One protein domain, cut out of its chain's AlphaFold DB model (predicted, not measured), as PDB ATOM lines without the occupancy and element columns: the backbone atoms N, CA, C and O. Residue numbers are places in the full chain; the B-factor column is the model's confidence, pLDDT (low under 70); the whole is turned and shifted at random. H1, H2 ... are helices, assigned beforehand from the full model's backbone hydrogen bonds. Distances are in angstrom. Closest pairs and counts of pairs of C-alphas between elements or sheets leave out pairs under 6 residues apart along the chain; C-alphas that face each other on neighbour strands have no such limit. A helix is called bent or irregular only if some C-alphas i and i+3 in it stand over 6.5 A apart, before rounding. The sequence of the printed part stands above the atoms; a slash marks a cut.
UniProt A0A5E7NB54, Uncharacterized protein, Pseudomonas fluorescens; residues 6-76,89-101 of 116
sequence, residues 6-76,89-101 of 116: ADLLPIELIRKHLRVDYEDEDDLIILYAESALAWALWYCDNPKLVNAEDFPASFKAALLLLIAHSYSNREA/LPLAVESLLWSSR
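Overview. This is residues 6 to 76 and 89 to 101 of the 116 residues of an uncharacterized protein of Pseudomonas fluorescens (UniProt A0A5E7NB54). Two longer helices, H2 and H3, cross in the core; short H1 packs across them near H2's first residues, and short H4 packs along H3 and reaches H2's last residues. The printed part has 84 residues with four named helices, H1 to H4 in chain order, and no named strand: all helix. It is compact, with a radius of gyration of the C-alphas of 12.6 A and spans of 35 by 28 by 17 A.

Arrangement. H2, residues 26 to 44, touches H3, residues 57 to 72, opposite ways at a steep tilt of 52 degrees; the closest C-alphas, Tyr 32 and Ile 67, are 5.5 A apart. H1, residues 11 to 18, touches H2 with H2's residues 26 to 30 alone, about perpendicular at 84 degrees; closest C-alphas Ile 11 and Asp 26, 7.2 A. H4, residues 93 to 100, touches H3 at a shallow tilt of 29 degrees; closest C-alphas Ala 62 and Val 93, 4.7 A. H1 and H4 are apart. Every O i to N i+4 pair is within hydrogen-bond range in H1, H2 and H3, and 2 of 4 in H4.

Along the chain. H2 runs 26.5 A from C-alpha 26 at (-34.375, -40.551, 99.531); H3 runs 22.5 A to C-alpha 72 at (-48.475, -37.727, 99.061). H4 is only just irregular: C-alphas 96 and 99 are 6.9 A apart.

Size, cuts and confidence. Residues 77 to 88 are not printed; C-alphas 76 and 89 are 14.6 A apart. The link H2 to H3 is long. Residues 89 to 90 have pLDDT under 70.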
ATOM      1  N   ALA A   6     -31.654 -34.207  90.242       89.62
ATOM      2  CA  ALA A   6     -30.717 -33.855  91.306       89.62
ATOM      3  C   ALA A   6     -29.878 -32.596  91.002       89.62
ATOM      4  O   ALA A   6     -29.550 -31.850  91.926       89.62
ATOM      5  N   ASP A   7     -29.579 -32.316  89.726       90.88
ATOM      6  CA  ASP A   7     -28.828 -31.118  89.317       90.88
ATOM      7  C   ASP A   7     -29.672 -29.840  89.459       90.88
ATOM      8  O   ASP A   7     -29.157 -28.741  89.683       90.88
ATOM      9  N   LEU A   8     -30.995 -29.968  89.318       90.94
ATOM     10  CA  LEU A   8     -31.939 -28.854  89.404       90.94
ATOM     11  C   LEU A   8     -32.408 -28.604  90.834       90.94
ATOM     12  O   LEU A   8     -32.601 -27.446  91.228       90.94
ATOM     13  N   LEU A   9     -32.633 -29.694  91.567       93.75
ATOM     14  CA  LEU A   9     -33.224 -29.747  92.893       93.75
ATOM     15  C   LEU A   9     -32.429 -30.745  93.752       93.75
ATOM     16  O   LEU A   9     -32.697 -31.945  93.701       93.75
ATOM     17  N   PRO A  10     -31.475 -30.268  94.570       94.75
ATOM     18  CA  PRO A  10     -30.768 -31.129  95.511       94.75
ATOM     19  C   PRO A  10     -31.746 -31.830  96.458       94.75
ATOM     20  O   PRO A  10     -32.732 -31.219  96.880       94.75
ATOM     21  N   ILE A  11     -31.443 -33.072  96.846       94.50
ATOM     22  CA  ILE A  11     -32.325 -33.888  97.697       94.50
ATOM     23  C   ILE A  11     -32.726 -33.163  98.989       94.50
ATOM     24  O   ILE A  11     -33.903 -33.132  99.327       94.50
ATOM     25  N   GLU A  12     -31.801 -32.433  99.617       95.00
ATOM     26  CA  GLU A  12     -32.055 -31.608 100.808       95.00
ATOM     27  C   GLU A  12     -33.169 -30.564 100.605       95.00
ATOM     28  O   GLU A  12     -33.983 -30.309 101.496       95.00
ATOM     29  N   LEU A  13     -33.237 -29.949  99.417       95.94
ATOM     30  CA  LEU A  13     -34.273 -28.970  99.085       95.94
ATOM     31  C   LEU A  13     -35.636 -29.647  98.920       95.94
ATOM     32  O   LEU A  13     -36.649 -29.104  99.367       95.94
ATOM     33  N   ILE A  14     -35.656 -30.825  98.295       96.25
ATOM     34  CA  ILE A  14     -36.873 -31.613  98.102       96.25
ATOM     35  C   ILE A  14     -37.377 -32.110  99.461       96.25
ATOM     36  O   ILE A  14     -38.539 -31.889  99.792       96.25
ATOM     37  N   ARG A  15     -36.499 -32.669 100.300       95.56
ATOM     38  CA  ARG A  15     -36.817 -33.120 101.661       95.56
ATOM     39  C   ARG A  15     -37.412 -31.991 102.502       95.56
ATOM     40  O   ARG A  15     -38.481 -32.140 103.095       95.56
ATOM     41  N   LYS A  16     -36.798 -30.804 102.444       96.44
ATOM     42  CA  LYS A  16     -37.311 -29.586 103.087       96.44
ATOM     43  C   LYS A  16     -38.696 -29.179 102.574       96.44
ATOM     44  O   LYS A  16     -39.519 -28.711 103.359       96.44
ATOM     45  N   HIS A  17     -38.963 -29.334 101.278       95.62
ATOM     46  CA  HIS A  17     -40.282 -29.071 100.698       95.62
ATOM     47  C   HIS A  17     -41.335 -30.078 101.186       95.62
ATOM     48  O   HIS A  17     -42.441 -29.672 101.547       95.62
ATOM     49  N   LEU A  18     -40.972 -31.363 101.256       94.94
ATOM     50  CA  LEU A  18     -41.831 -32.457 101.720       94.94
ATOM     51  C   LEU A  18     -42.004 -32.501 103.246       94.94
ATOM     52  O   LEU A  18     -42.915 -33.169 103.727       94.94
ATOM     53  N   ARG A  19     -41.178 -31.759 103.997       95.75
ATOM     54  CA  ARG A  19     -41.106 -31.789 105.471       95.75
ATOM     55  C   ARG A  19     -40.731 -33.175 106.003       95.75
ATOM     56  O   ARG A  19     -41.328 -33.662 106.960       95.75
ATOM     57  N   VAL A  20     -39.760 -33.803 105.348       93.94
ATOM     58  CA  VAL A  20     -39.194 -35.094 105.739       93.94
ATOM     59  C   VAL A  20     -37.832 -34.840 106.400       93.94
ATOM     60  O   VAL A  20     -36.987 -34.148 105.832       93.94
ATOM     61  N   ASP A  21     -37.636 -35.371 107.608       92.75
ATOM     62  CA  ASP A  21     -36.440 -35.133 108.441       92.75
ATOM     63  C   ASP A  21     -35.452 -36.322 108.443       92.75
ATOM     64  O   ASP A  21     -34.435 -36.284 109.133       92.75
ATOM     65  N   TYR A  22     -35.752 -37.388 107.696       91.38
ATOM     66  CA  TYR A  22     -34.991 -38.642 107.640       91.38
ATOM     67  C   TYR A  22     -34.650 -39.023 106.194       91.38
ATOM     68  O   TYR A  22     -35.336 -38.609 105.267       91.38
ATOM     69  N   GLU A  23     -33.604 -39.825 106.004       93.75
ATOM     70  CA  GLU A  23     -33.031 -40.121 104.678       93.75
ATOM     71  C   GLU A  23     -33.506 -41.463 104.087       93.75
ATOM     72  O   GLU A  23     -33.260 -41.746 102.919       93.75
ATOM     73  N   ASP A  24     -34.232 -42.284 104.857       93.69
ATOM     74  CA  ASP A  24     -34.630 -43.651 104.467       93.69
ATOM     75  C   ASP A  24     -35.499 -43.721 103.194       93.69
ATOM     76  O   ASP A  24     -35.629 -44.779 102.578       93.69
ATOM     77  N   GLU A  25     -36.113 -42.604 102.798       93.56
ATOM     78  CA  GLU A  25     -36.976 -42.505 101.618       93.56
ATOM     79  C   GLU A  25     -36.330 -41.742 100.450       93.56
ATOM     80  O   GLU A  25     -36.994 -41.520  99.432       93.56
ATOM     81  N   ASP A  26     -35.052 -41.361 100.550       94.81
ATOM     82  CA  ASP A  26     -34.375 -40.551  99.531       94.81
ATOM     83  C   ASP A  26     -34.403 -41.232  98.148       94.81
ATOM     84  O   ASP A  26     -34.695 -40.571  97.151       94.81
ATOM     85  N   ASP A  27     -34.239 -42.558  98.074       95.06
ATOM     86  CA  ASP A  27     -34.331 -43.323  96.818       95.06
ATOM     87  C   ASP A  27     -35.703 -43.173  96.131       95.06
ATOM     88  O   ASP A  27     -35.804 -43.015  94.909       95.06
ATOM     89  N   LEU A  28     -36.783 -43.191  96.919       94.56
ATOM     90  CA  LEU A  28     -38.150 -43.023  96.426       94.56
ATOM     91  C   LEU A  28     -38.396 -41.574  95.984       94.56
ATOM     92  O   LEU A  28     -39.020 -41.327  94.949       94.56
ATOM     93  N   ILE A  29     -37.905 -40.610  96.759       95.44
ATOM     94  CA  ILE A  29     -38.033 -39.184  96.454       95.44
ATOM     95  C   ILE A  29     -37.291 -38.854  95.151       95.44
ATOM     96  O   ILE A  29     -37.832 -38.135  94.309       95.44
ATOM     97  N   ILE A  30     -36.099 -39.421  94.945       95.56
ATOM     98  CA  ILE A  30     -35.327 -39.279  93.704       95.56
ATOM     99  C   ILE A  30     -36.107 -39.853  92.518       95.56
ATOM    100  O   ILE A  30     -36.210 -39.196  91.483       95.56
ATOM    101  N   LEU A  31     -36.732 -41.026  92.670       95.94
ATOM    102  CA  LEU A  31     -37.572 -41.609  91.620       95.94
ATOM    103  C   LEU A  31     -38.724 -40.673  91.212       95.94
ATOM    104  O   LEU A  31     -38.994 -40.506  90.019       95.94
ATOM    105  N   TYR A  32     -39.398 -40.043  92.178       96.06
ATOM    106  CA  TYR A  32     -40.447 -39.060  91.887       96.06
ATOM    107  C   TYR A  32     -39.900 -37.772  91.266       96.06
ATOM    108  O   TYR A  32     -40.569 -37.165  90.431       96.06
ATOM    109  N   ALA A  33     -38.691 -37.354  91.633       96.12
ATOM    110  CA  ALA A  33     -38.043 -36.194  91.032       96.12
ATOM    111  C   ALA A  33     -37.720 -36.430  89.549       96.12
ATOM    112  O   ALA A  33     -38.016 -35.573  88.714       96.12
ATOM    113  N   GLU A  34     -37.195 -37.607  89.206       95.50
ATOM    114  CA  GLU A  34     -36.909 -37.988  87.820       95.50
ATOM    115  C   GLU A  34     -38.190 -38.121  86.985       95.50
ATOM    116  O   GLU A  34     -38.255 -37.632  85.854       95.50
ATOM    117  N   SER A  35     -39.251 -38.714  87.543       95.00
ATOM    118  CA  SER A  35     -40.533 -38.826  86.838       95.00
ATOM    119  C   SER A  35     -41.188 -37.457  86.605       95.00
ATOM    120  O   SER A  35     -41.672 -37.185  85.501       95.00
ATOM    121  N   ALA A  36     -41.142 -36.564  87.599       94.88
ATOM    122  CA  ALA A  36     -41.620 -35.192  87.477       94.88
ATOM    123  C   ALA A  36     -40.829 -34.404  86.424       94.88
ATOM    124  O   ALA A  36     -41.427 -33.684  85.619       94.88
ATOM    125  N   LEU A  37     -39.499 -34.563  86.388       94.56
ATOM    126  CA  LEU A  37     -38.645 -33.919  85.392       94.56
ATOM    127  C   LEU A  37     -38.970 -34.402  83.978       94.56
ATOM    128  O   LEU A  37     -39.170 -33.577  83.086       94.56
ATOM    129  N   ALA A  38     -39.075 -35.717  83.780       93.56
ATOM    130  CA  ALA A  38     -39.414 -36.300  82.486       93.56
ATOM    131  C   ALA A  38     -40.758 -35.770  81.961       93.56
ATOM    132  O   ALA A  38     -40.863 -35.378  80.795       93.56
ATOM    133  N   TRP A  39     -41.771 -35.689  82.830       93.94
ATOM    134  CA  TRP A  39     -43.076 -35.144  82.465       93.94
ATOM    135  C   TRP A  39     -43.014 -33.649  82.131       93.94
ATOM    136  O   TRP A  39     -43.546 -33.228  81.105       93.94
ATOM    137  N   ALA A  40     -42.338 -32.841  82.954       93.38
ATOM    138  CA  ALA A  40     -42.242 -31.397  82.742       93.38
ATOM    139  C   ALA A  40     -41.472 -31.044  81.457       93.38
ATOM    140  O   ALA A  40     -41.851 -30.106  80.749       93.38
ATOM    141  N   LEU A  41     -40.421 -31.806  81.130       92.00
ATOM    142  CA  LEU A  41     -39.673 -31.667  79.879       92.00
ATOM    143  C   LEU A  41     -40.539 -32.004  78.664       92.00
ATOM    144  O   LEU A  41     -40.593 -31.210  77.727       92.00
ATOM    145  N   TRP A  42     -41.255 -33.132  78.704       91.25
ATOM    146  CA  TRP A  42     -42.204 -33.504  77.653       91.25
ATOM    147  C   TRP A  42     -43.309 -32.451  77.479       91.25
ATOM    148  O   TRP A  42     -43.621 -32.065  76.358       91.25
ATOM    149  N   TYR A  43     -43.864 -31.937  78.580       91.62
ATOM    150  CA  TYR A  43     -44.917 -30.922  78.548       91.62
ATOM    151  C   TYR A  43     -44.441 -29.593  77.940       91.62
ATOM    152  O   TYR A  43     -45.186 -28.937  77.204       91.62
ATOM    153  N   CYS A  44     -43.210 -29.175  78.256       90.94
ATOM    154  CA  CYS A  44     -42.646 -27.927  77.744       90.94
ATOM    155  C   CYS A  44     -42.131 -28.046  76.304       90.94
ATOM    156  O   CYS A  44     -42.135 -27.035  75.602       90.94
ATOM    157  N   ASP A  45     -41.672 -29.229  75.883       89.62
ATOM    158  CA  ASP A  45     -41.122 -29.528  74.549       89.62
ATOM    159  C   ASP A  45     -40.119 -28.468  74.041       89.62
ATOM    160  O   ASP A  45     -40.140 -28.011  72.894       89.62
ATOM    161  N   ASN A  46     -39.267 -27.984  74.950       86.56
ATOM    162  CA  ASN A  46     -38.400 -26.843  74.692       86.56
ATOM    163  C   ASN A  46     -36.937 -27.269  74.510       86.56
ATOM    164  O   ASN A  46     -36.278 -27.602  75.498       86.56
ATOM    165  N   PRO A  47     -36.379 -27.173  73.286       84.25
ATOM    166  CA  PRO A  47     -35.005 -27.585  73.007       84.25
ATOM    167  C   PRO A  47     -33.949 -26.683  73.664       84.25
ATOM    168  O   PRO A  47     -32.770 -27.013  73.624       84.25
ATOM    169  N   LYS A  48     -34.342 -25.546  74.256       84.56
ATOM    170  CA  LYS A  48     -33.432 -24.646  74.982       84.56
ATOM    171  C   LYS A  48     -33.128 -25.109  76.407       84.56
ATOM    172  O   LYS A  48     -32.189 -24.602  77.001       84.56
ATOM    173  N   LEU A  49     -33.909 -26.038  76.960       85.00
ATOM    174  CA  LEU A  49     -33.709 -26.564  78.312       85.00
ATOM    175  C   LEU A  49     -32.620 -27.646  78.290       85.00
ATOM    176  O   LEU A  49     -32.917 -28.840  78.318       85.00
ATOM    177  N   VAL A  50     -31.358 -27.224  78.170       82.31
ATOM    178  CA  VAL A  50     -30.214 -28.139  78.012       82.31
ATOM    179  C   VAL A  50     -29.324 -28.159  79.246       82.31
ATOM    180  O   VAL A  50     -28.841 -29.228  79.607       82.31
ATOM    181  N   ASN A  51     -29.116 -27.013  79.896       84.94
ATOM    182  CA  ASN A  51     -28.269 -26.887  81.080       84.94
ATOM    183  C   ASN A  51     -29.105 -26.545  82.311       84.94
ATOM    184  O   ASN A  51     -30.170 -25.943  82.204       84.94
ATOM    185  N   ALA A  52     -28.591 -26.857  83.502       84.00
ATOM    186  CA  ALA A  52     -29.280 -26.584  84.767       84.00
ATOM    187  C   ALA A  52     -29.603 -25.089  84.999       84.00
ATOM    188  O   ALA A  52     -30.556 -24.759  85.709       84.00
ATOM    189  N   GLU A  53     -28.831 -24.191  84.384       86.56
ATOM    190  CA  GLU A  53     -29.006 -22.734  84.455       86.56
ATOM    191  C   GLU A  53     -30.165 -22.222  83.585       86.56
ATOM    192  O   GLU A  53     -30.744 -21.179  83.888       86.56
ATOM    193  N   ASP A  54     -30.557 -22.977  82.553       86.75
ATOM    194  CA  ASP A  54     -31.636 -22.603  81.630       86.75
ATOM    195  C   ASP A  54     -33.031 -22.741  82.276       86.75
ATOM    196  O   ASP A  54     -34.035 -22.278  81.729       86.75
ATOM    197  N   PHE A  55     -33.112 -23.377  83.451       89.44
ATOM    198  CA  PHE A  55     -34.364 -23.651  84.149       89.44
ATOM    199  C   PHE A  55     -34.756 -22.496  85.084       89.44
ATOM    200  O   PHE A  55     -34.112 -22.290  86.121       89.44
ATOM    201  N   PRO A  56     -35.860 -21.775  84.799       92.50
ATOM    202  CA  PRO A  56     -36.319 -20.696  85.660       92.50
ATOM    203  C   PRO A  56     -36.843 -21.224  87.000       92.50
ATOM    204  O   PRO A  56     -37.259 -22.378  87.137       92.50
ATOM    205  N   ALA A  57     -36.904 -20.337  87.995       93.12
ATOM    206  CA  ALA A  57     -37.435 -20.670  89.317       93.12
ATOM    207  C   ALA A  57     -38.887 -21.185  89.271       93.12
ATOM    208  O   ALA A  57     -39.250 -22.047  90.070       93.12
ATOM    209  N   SER A  58     -39.703 -20.719  88.315       93.31
ATOM    210  CA  SER A  58     -41.069 -21.221  88.101       93.31
ATOM    211  C   SER A  58     -41.093 -22.704  87.727       93.31
ATOM    212  O   SER A  58     -41.906 -23.453  88.263       93.31
ATOM    213  N   PHE A  59     -40.158 -23.154  86.887       94.56
ATOM    214  CA  PHE A  59     -40.026 -24.561  86.508       94.56
ATOM    215  C   PHE A  59     -39.625 -25.418  87.712       94.56
ATOM    216  O   PHE A  59     -40.237 -26.447  87.980       94.56
ATOM    217  N   LYS A  60     -38.643 -24.953  88.494       94.50
ATOM    218  CA  LYS A  60     -38.211 -25.627  89.730       94.50
ATOM    219  C   LYS A  60     -39.353 -25.743  90.748       94.50
ATOM    220  O   LYS A  60     -39.532 -26.797  91.348       94.50
ATOM    221  N   ALA A  61     -40.168 -24.698  90.899       94.69
ATOM    222  CA  ALA A  61     -41.358 -24.736  91.751       94.69
ATOM    223  C   ALA A  61     -42.428 -25.716  91.236       94.69
ATOM    224  O   ALA A  61     -43.038 -26.422  92.036       94.69
ATOM    225  N   ALA A  62     -42.634 -25.800  89.918       95.06
ATOM    226  CA  ALA A  62     -43.560 -26.760  89.316       95.06
ATOM    227  C   ALA A  62     -43.139 -28.215  89.584       95.06
ATOM    228  O   ALA A  62     -43.980 -29.038  89.942       95.06
ATOM    229  N   LEU A  63     -41.839 -28.513  89.479       95.06
ATOM    230  CA  LEU A  63     -41.291 -29.826  89.828       95.06
ATOM    231  C   LEU A  63     -41.547 -30.180  91.295       95.06
ATOM    232  O   LEU A  63     -42.022 -31.275  91.573       95.06
ATOM    233  N   LEU A  64     -41.294 -29.257  92.228       95.69
ATOM    234  CA  LEU A  64     -41.540 -29.497  93.655       95.69
ATOM    235  C   LEU A  64     -43.008 -29.859  93.935       95.69
ATOM    236  O   LEU A  64     -43.270 -30.802  94.677       95.69
ATOM    237  N   LEU A  65     -43.956 -29.175  93.284       94.56
ATOM    238  CA  LEU A  65     -45.384 -29.486  93.408       94.56
ATOM    239  C   LEU A  65     -45.737 -30.877  92.864       94.56
ATOM    240  O   LEU A  65     -46.524 -31.586  93.489       94.56
ATOM    241  N   LEU A  66     -45.160 -31.277  91.726       93.94
ATOM    242  CA  LEU A  66     -45.352 -32.618  91.162       93.94
ATOM    243  C   LEU A  66     -44.783 -33.701  92.082       93.94
ATOM    244  O   LEU A  66     -45.470 -34.678  92.367       93.94
ATOM    245  N   ILE A  67     -43.573 -33.494  92.604       95.00
ATOM    246  CA  ILE A  67     -42.929 -34.426  93.535       95.00
ATOM    247  C   ILE A  67     -43.773 -34.577  94.803       95.00
ATOM    248  O   ILE A  67     -44.075 -35.697  95.211       95.00
ATOM    249  N   ALA A  68     -44.214 -33.466  95.399       94.12
ATOM    250  CA  ALA A  68     -45.072 -33.488  96.581       94.12
ATOM    251  C   ALA A  68     -46.404 -34.195  96.325       94.12
ATOM    252  O   ALA A  68     -46.890 -34.930  97.190       94.12
ATOM    253  N   HIS A  69     -46.980 -34.011  95.136       91.75
ATOM    254  CA  HIS A  69     -48.201 -34.695  94.738       91.75
ATOM    255  C   HIS A  69     -47.995 -36.212  94.643       91.75
ATOM    256  O   HIS A  69     -48.752 -36.946  95.276       91.75
ATOM    257  N   SER A  70     -46.968 -36.673  93.922       92.12
ATOM    258  CA  SER A  70     -46.658 -38.103  93.772       92.12
ATOM    259  C   SER A  70     -46.242 -38.770  95.083       92.12
ATOM    260  O   SER A  70     -46.591 -39.921  95.323       92.12
ATOM    261  N   TYR A  71     -45.539 -38.046  95.955       93.38
ATOM    262  CA  TYR A  71     -45.158 -38.545  97.272       93.38
ATOM    263  C   TYR A  71     -46.370 -38.697  98.207       93.38
ATOM    264  O   TYR A  71     -46.498 -39.699  98.911       93.38
ATOM    265  N   SER A  72     -47.290 -37.725  98.189       90.31
ATOM    266  CA  SER A  72     -48.475 -37.727  99.061       90.31
ATOM    267  C   SER A  72     -49.585 -38.661  98.568       90.31
ATOM    268  O   SER A  72     -50.320 -39.218  99.379       90.31
ATOM    269  N   ASN A  73     -49.721 -38.838  97.250       88.38
ATOM    270  CA  ASN A  73     -50.785 -39.627  96.629       88.38
ATOM    271  C   ASN A  73     -50.178 -40.846  95.931       88.38
ATOM    272  O   ASN A  73     -49.677 -40.757  94.813       88.38
ATOM    273  N   ARG A  74     -50.243 -42.003  96.599       86.19
ATOM    274  CA  ARG A  74     -49.684 -43.274  96.099       86.19
ATOM    275  C   ARG A  74     -50.684 -44.113  95.299       86.19
ATOM    276  O   ARG A  74     -50.393 -45.249  94.937       86.19
ATOM    277  N   GLU A  75     -51.861 -43.561  95.032       82.56
ATOM    278  CA  GLU A  75     -52.950 -44.215  94.313       82.56
ATOM    279  C   GLU A  75     -53.375 -43.358  93.123       82.56
ATOM    280  O   GLU A  75     -53.354 -42.130  93.185       82.56
ATOM    281  N   ALA A  76     -53.795 -44.006  92.036       74.56
ATOM    282  CA  ALA A  76     -54.268 -43.308  90.841       74.56
ATOM    283  C   ALA A  76     -55.601 -42.568  91.067       74.56
ATOM    284  O   ALA A  76     -55.928 -41.650  90.317       74.56
ATOM    285  N   LEU A  89     -57.765 -30.409  92.876       65.56
ATOM    286  CA  LEU A  89     -57.115 -29.167  93.285       65.56
ATOM    287  C   LEU A  89     -56.369 -28.578  92.081       65.56
ATOM    288  O   LEU A  89     -55.618 -29.307  91.429       65.56
ATOM    289  N   PRO A  90     -56.530 -27.278  91.777       66.06
ATOM    290  CA  PRO A  90     -55.745 -26.637  90.736       66.06
ATOM    291  C   PRO A  90     -54.276 -26.585  91.171       66.06
ATOM    292  O   PRO A  90     -53.843 -25.703  91.912       66.06
ATOM    293  N   LEU A  91     -53.499 -27.560  90.708       70.56
ATOM    294  CA  LEU A  91     -52.050 -27.575  90.814       70.56
ATOM    295  C   LEU A  91     -51.537 -26.583  89.770       70.56
ATOM    296  O   LEU A  91     -51.539 -26.882  88.580       70.56
ATOM    297  N   ALA A  92     -51.103 -25.394  90.198       84.38
ATOM    298  CA  ALA A  92     -50.596 -24.318  89.329       84.38
ATOM    299  C   ALA A  92     -49.362 -24.701  88.470       84.38
ATOM    300  O   ALA A  92     -48.747 -23.834  87.856       84.38
ATOM    301  N   VAL A  93     -49.001 -25.985  88.424       90.19
ATOM    302  CA  VAL A  93     -47.931 -26.606  87.641       90.19
ATOM    303  C   VAL A  93     -47.995 -26.166  86.182       90.19
ATOM    304  O   VAL A  93     -47.008 -25.644  85.674       90.19
ATOM    305  N   GLU A  94     -49.146 -26.292  85.518       89.75
ATOM    306  CA  GLU A  94     -49.277 -25.894  84.108       89.75
ATOM    307  C   GLU A  94     -49.009 -24.397  83.908       89.75
ATOM    308  O   GLU A  94     -48.245 -24.009  83.025       89.75
ATOM    309  N   SER A  95     -49.564 -23.554  84.784       90.06
ATOM    310  CA  SER A  95     -49.345 -22.104  84.758       90.06
ATOM    311  C   SER A  95     -47.880 -21.728  84.995       90.06
ATOM    312  O   SER A  95     -47.380 -20.787  84.384       90.06
ATOM    313  N   LEU A  96     -47.176 -22.459  85.863       92.75
ATOM    314  CA  LEU A  96     -45.755 -22.248  86.152       92.75
ATOM    315  C   LEU A  96     -44.848 -22.701  85.001       92.75
ATOM    316  O   LEU A  96     -43.820 -22.072  84.746       92.75
ATOM    317  N   LEU A  97     -45.232 -23.768  84.296       92.88
ATOM    318  CA  LEU A  97     -44.511 -24.286  83.131       92.88
ATOM    319  C   LEU A  97     -44.795 -23.489  81.854       92.88
ATOM    320  O   LEU A  97     -44.011 -23.555  80.907       92.88
ATOM    321  N   TRP A  98     -45.870 -22.697  81.832       89.81
ATOM    322  CA  TRP A  98     -46.315 -21.951  80.656       89.81
ATOM    323  C   TRP A  98     -45.214 -21.099  80.013       89.81
ATOM    324  O   TRP A  98     -45.068 -21.096  78.793       89.81
ATOM    325  N   SER A  99     -44.396 -20.414  80.819       85.62
ATOM    326  CA  SER A  99     -43.301 -19.567  80.321       85.62
ATOM    327  C   SER A  99     -42.159 -20.349  79.673       85.62
ATOM    328  O   SER A  99     -41.425 -19.803  78.854       85.62
ATOM    329  N   SER A 100     -41.984 -21.609  80.067       88.94
ATOM    330  CA  SER A 100     -40.905 -22.479  79.595       88.94
ATOM    331  C   SER A 100     -41.330 -23.336  78.404       88.94
ATOM    332  O   SER A 100     -40.491 -24.033  77.831       88.94
ATOM    333  N   ARG A 101     -42.609 -23.281  78.019       89.50
ATOM    334  CA  ARG A 101     -43.178 -24.068  76.930       89.50
ATOM    335  C   ARG A 101     -42.789 -23.504  75.565       89.50
ATOM    336  O   ARG A 101     -42.857 -22.300  75.319       89.50
TER     337      ARG A 101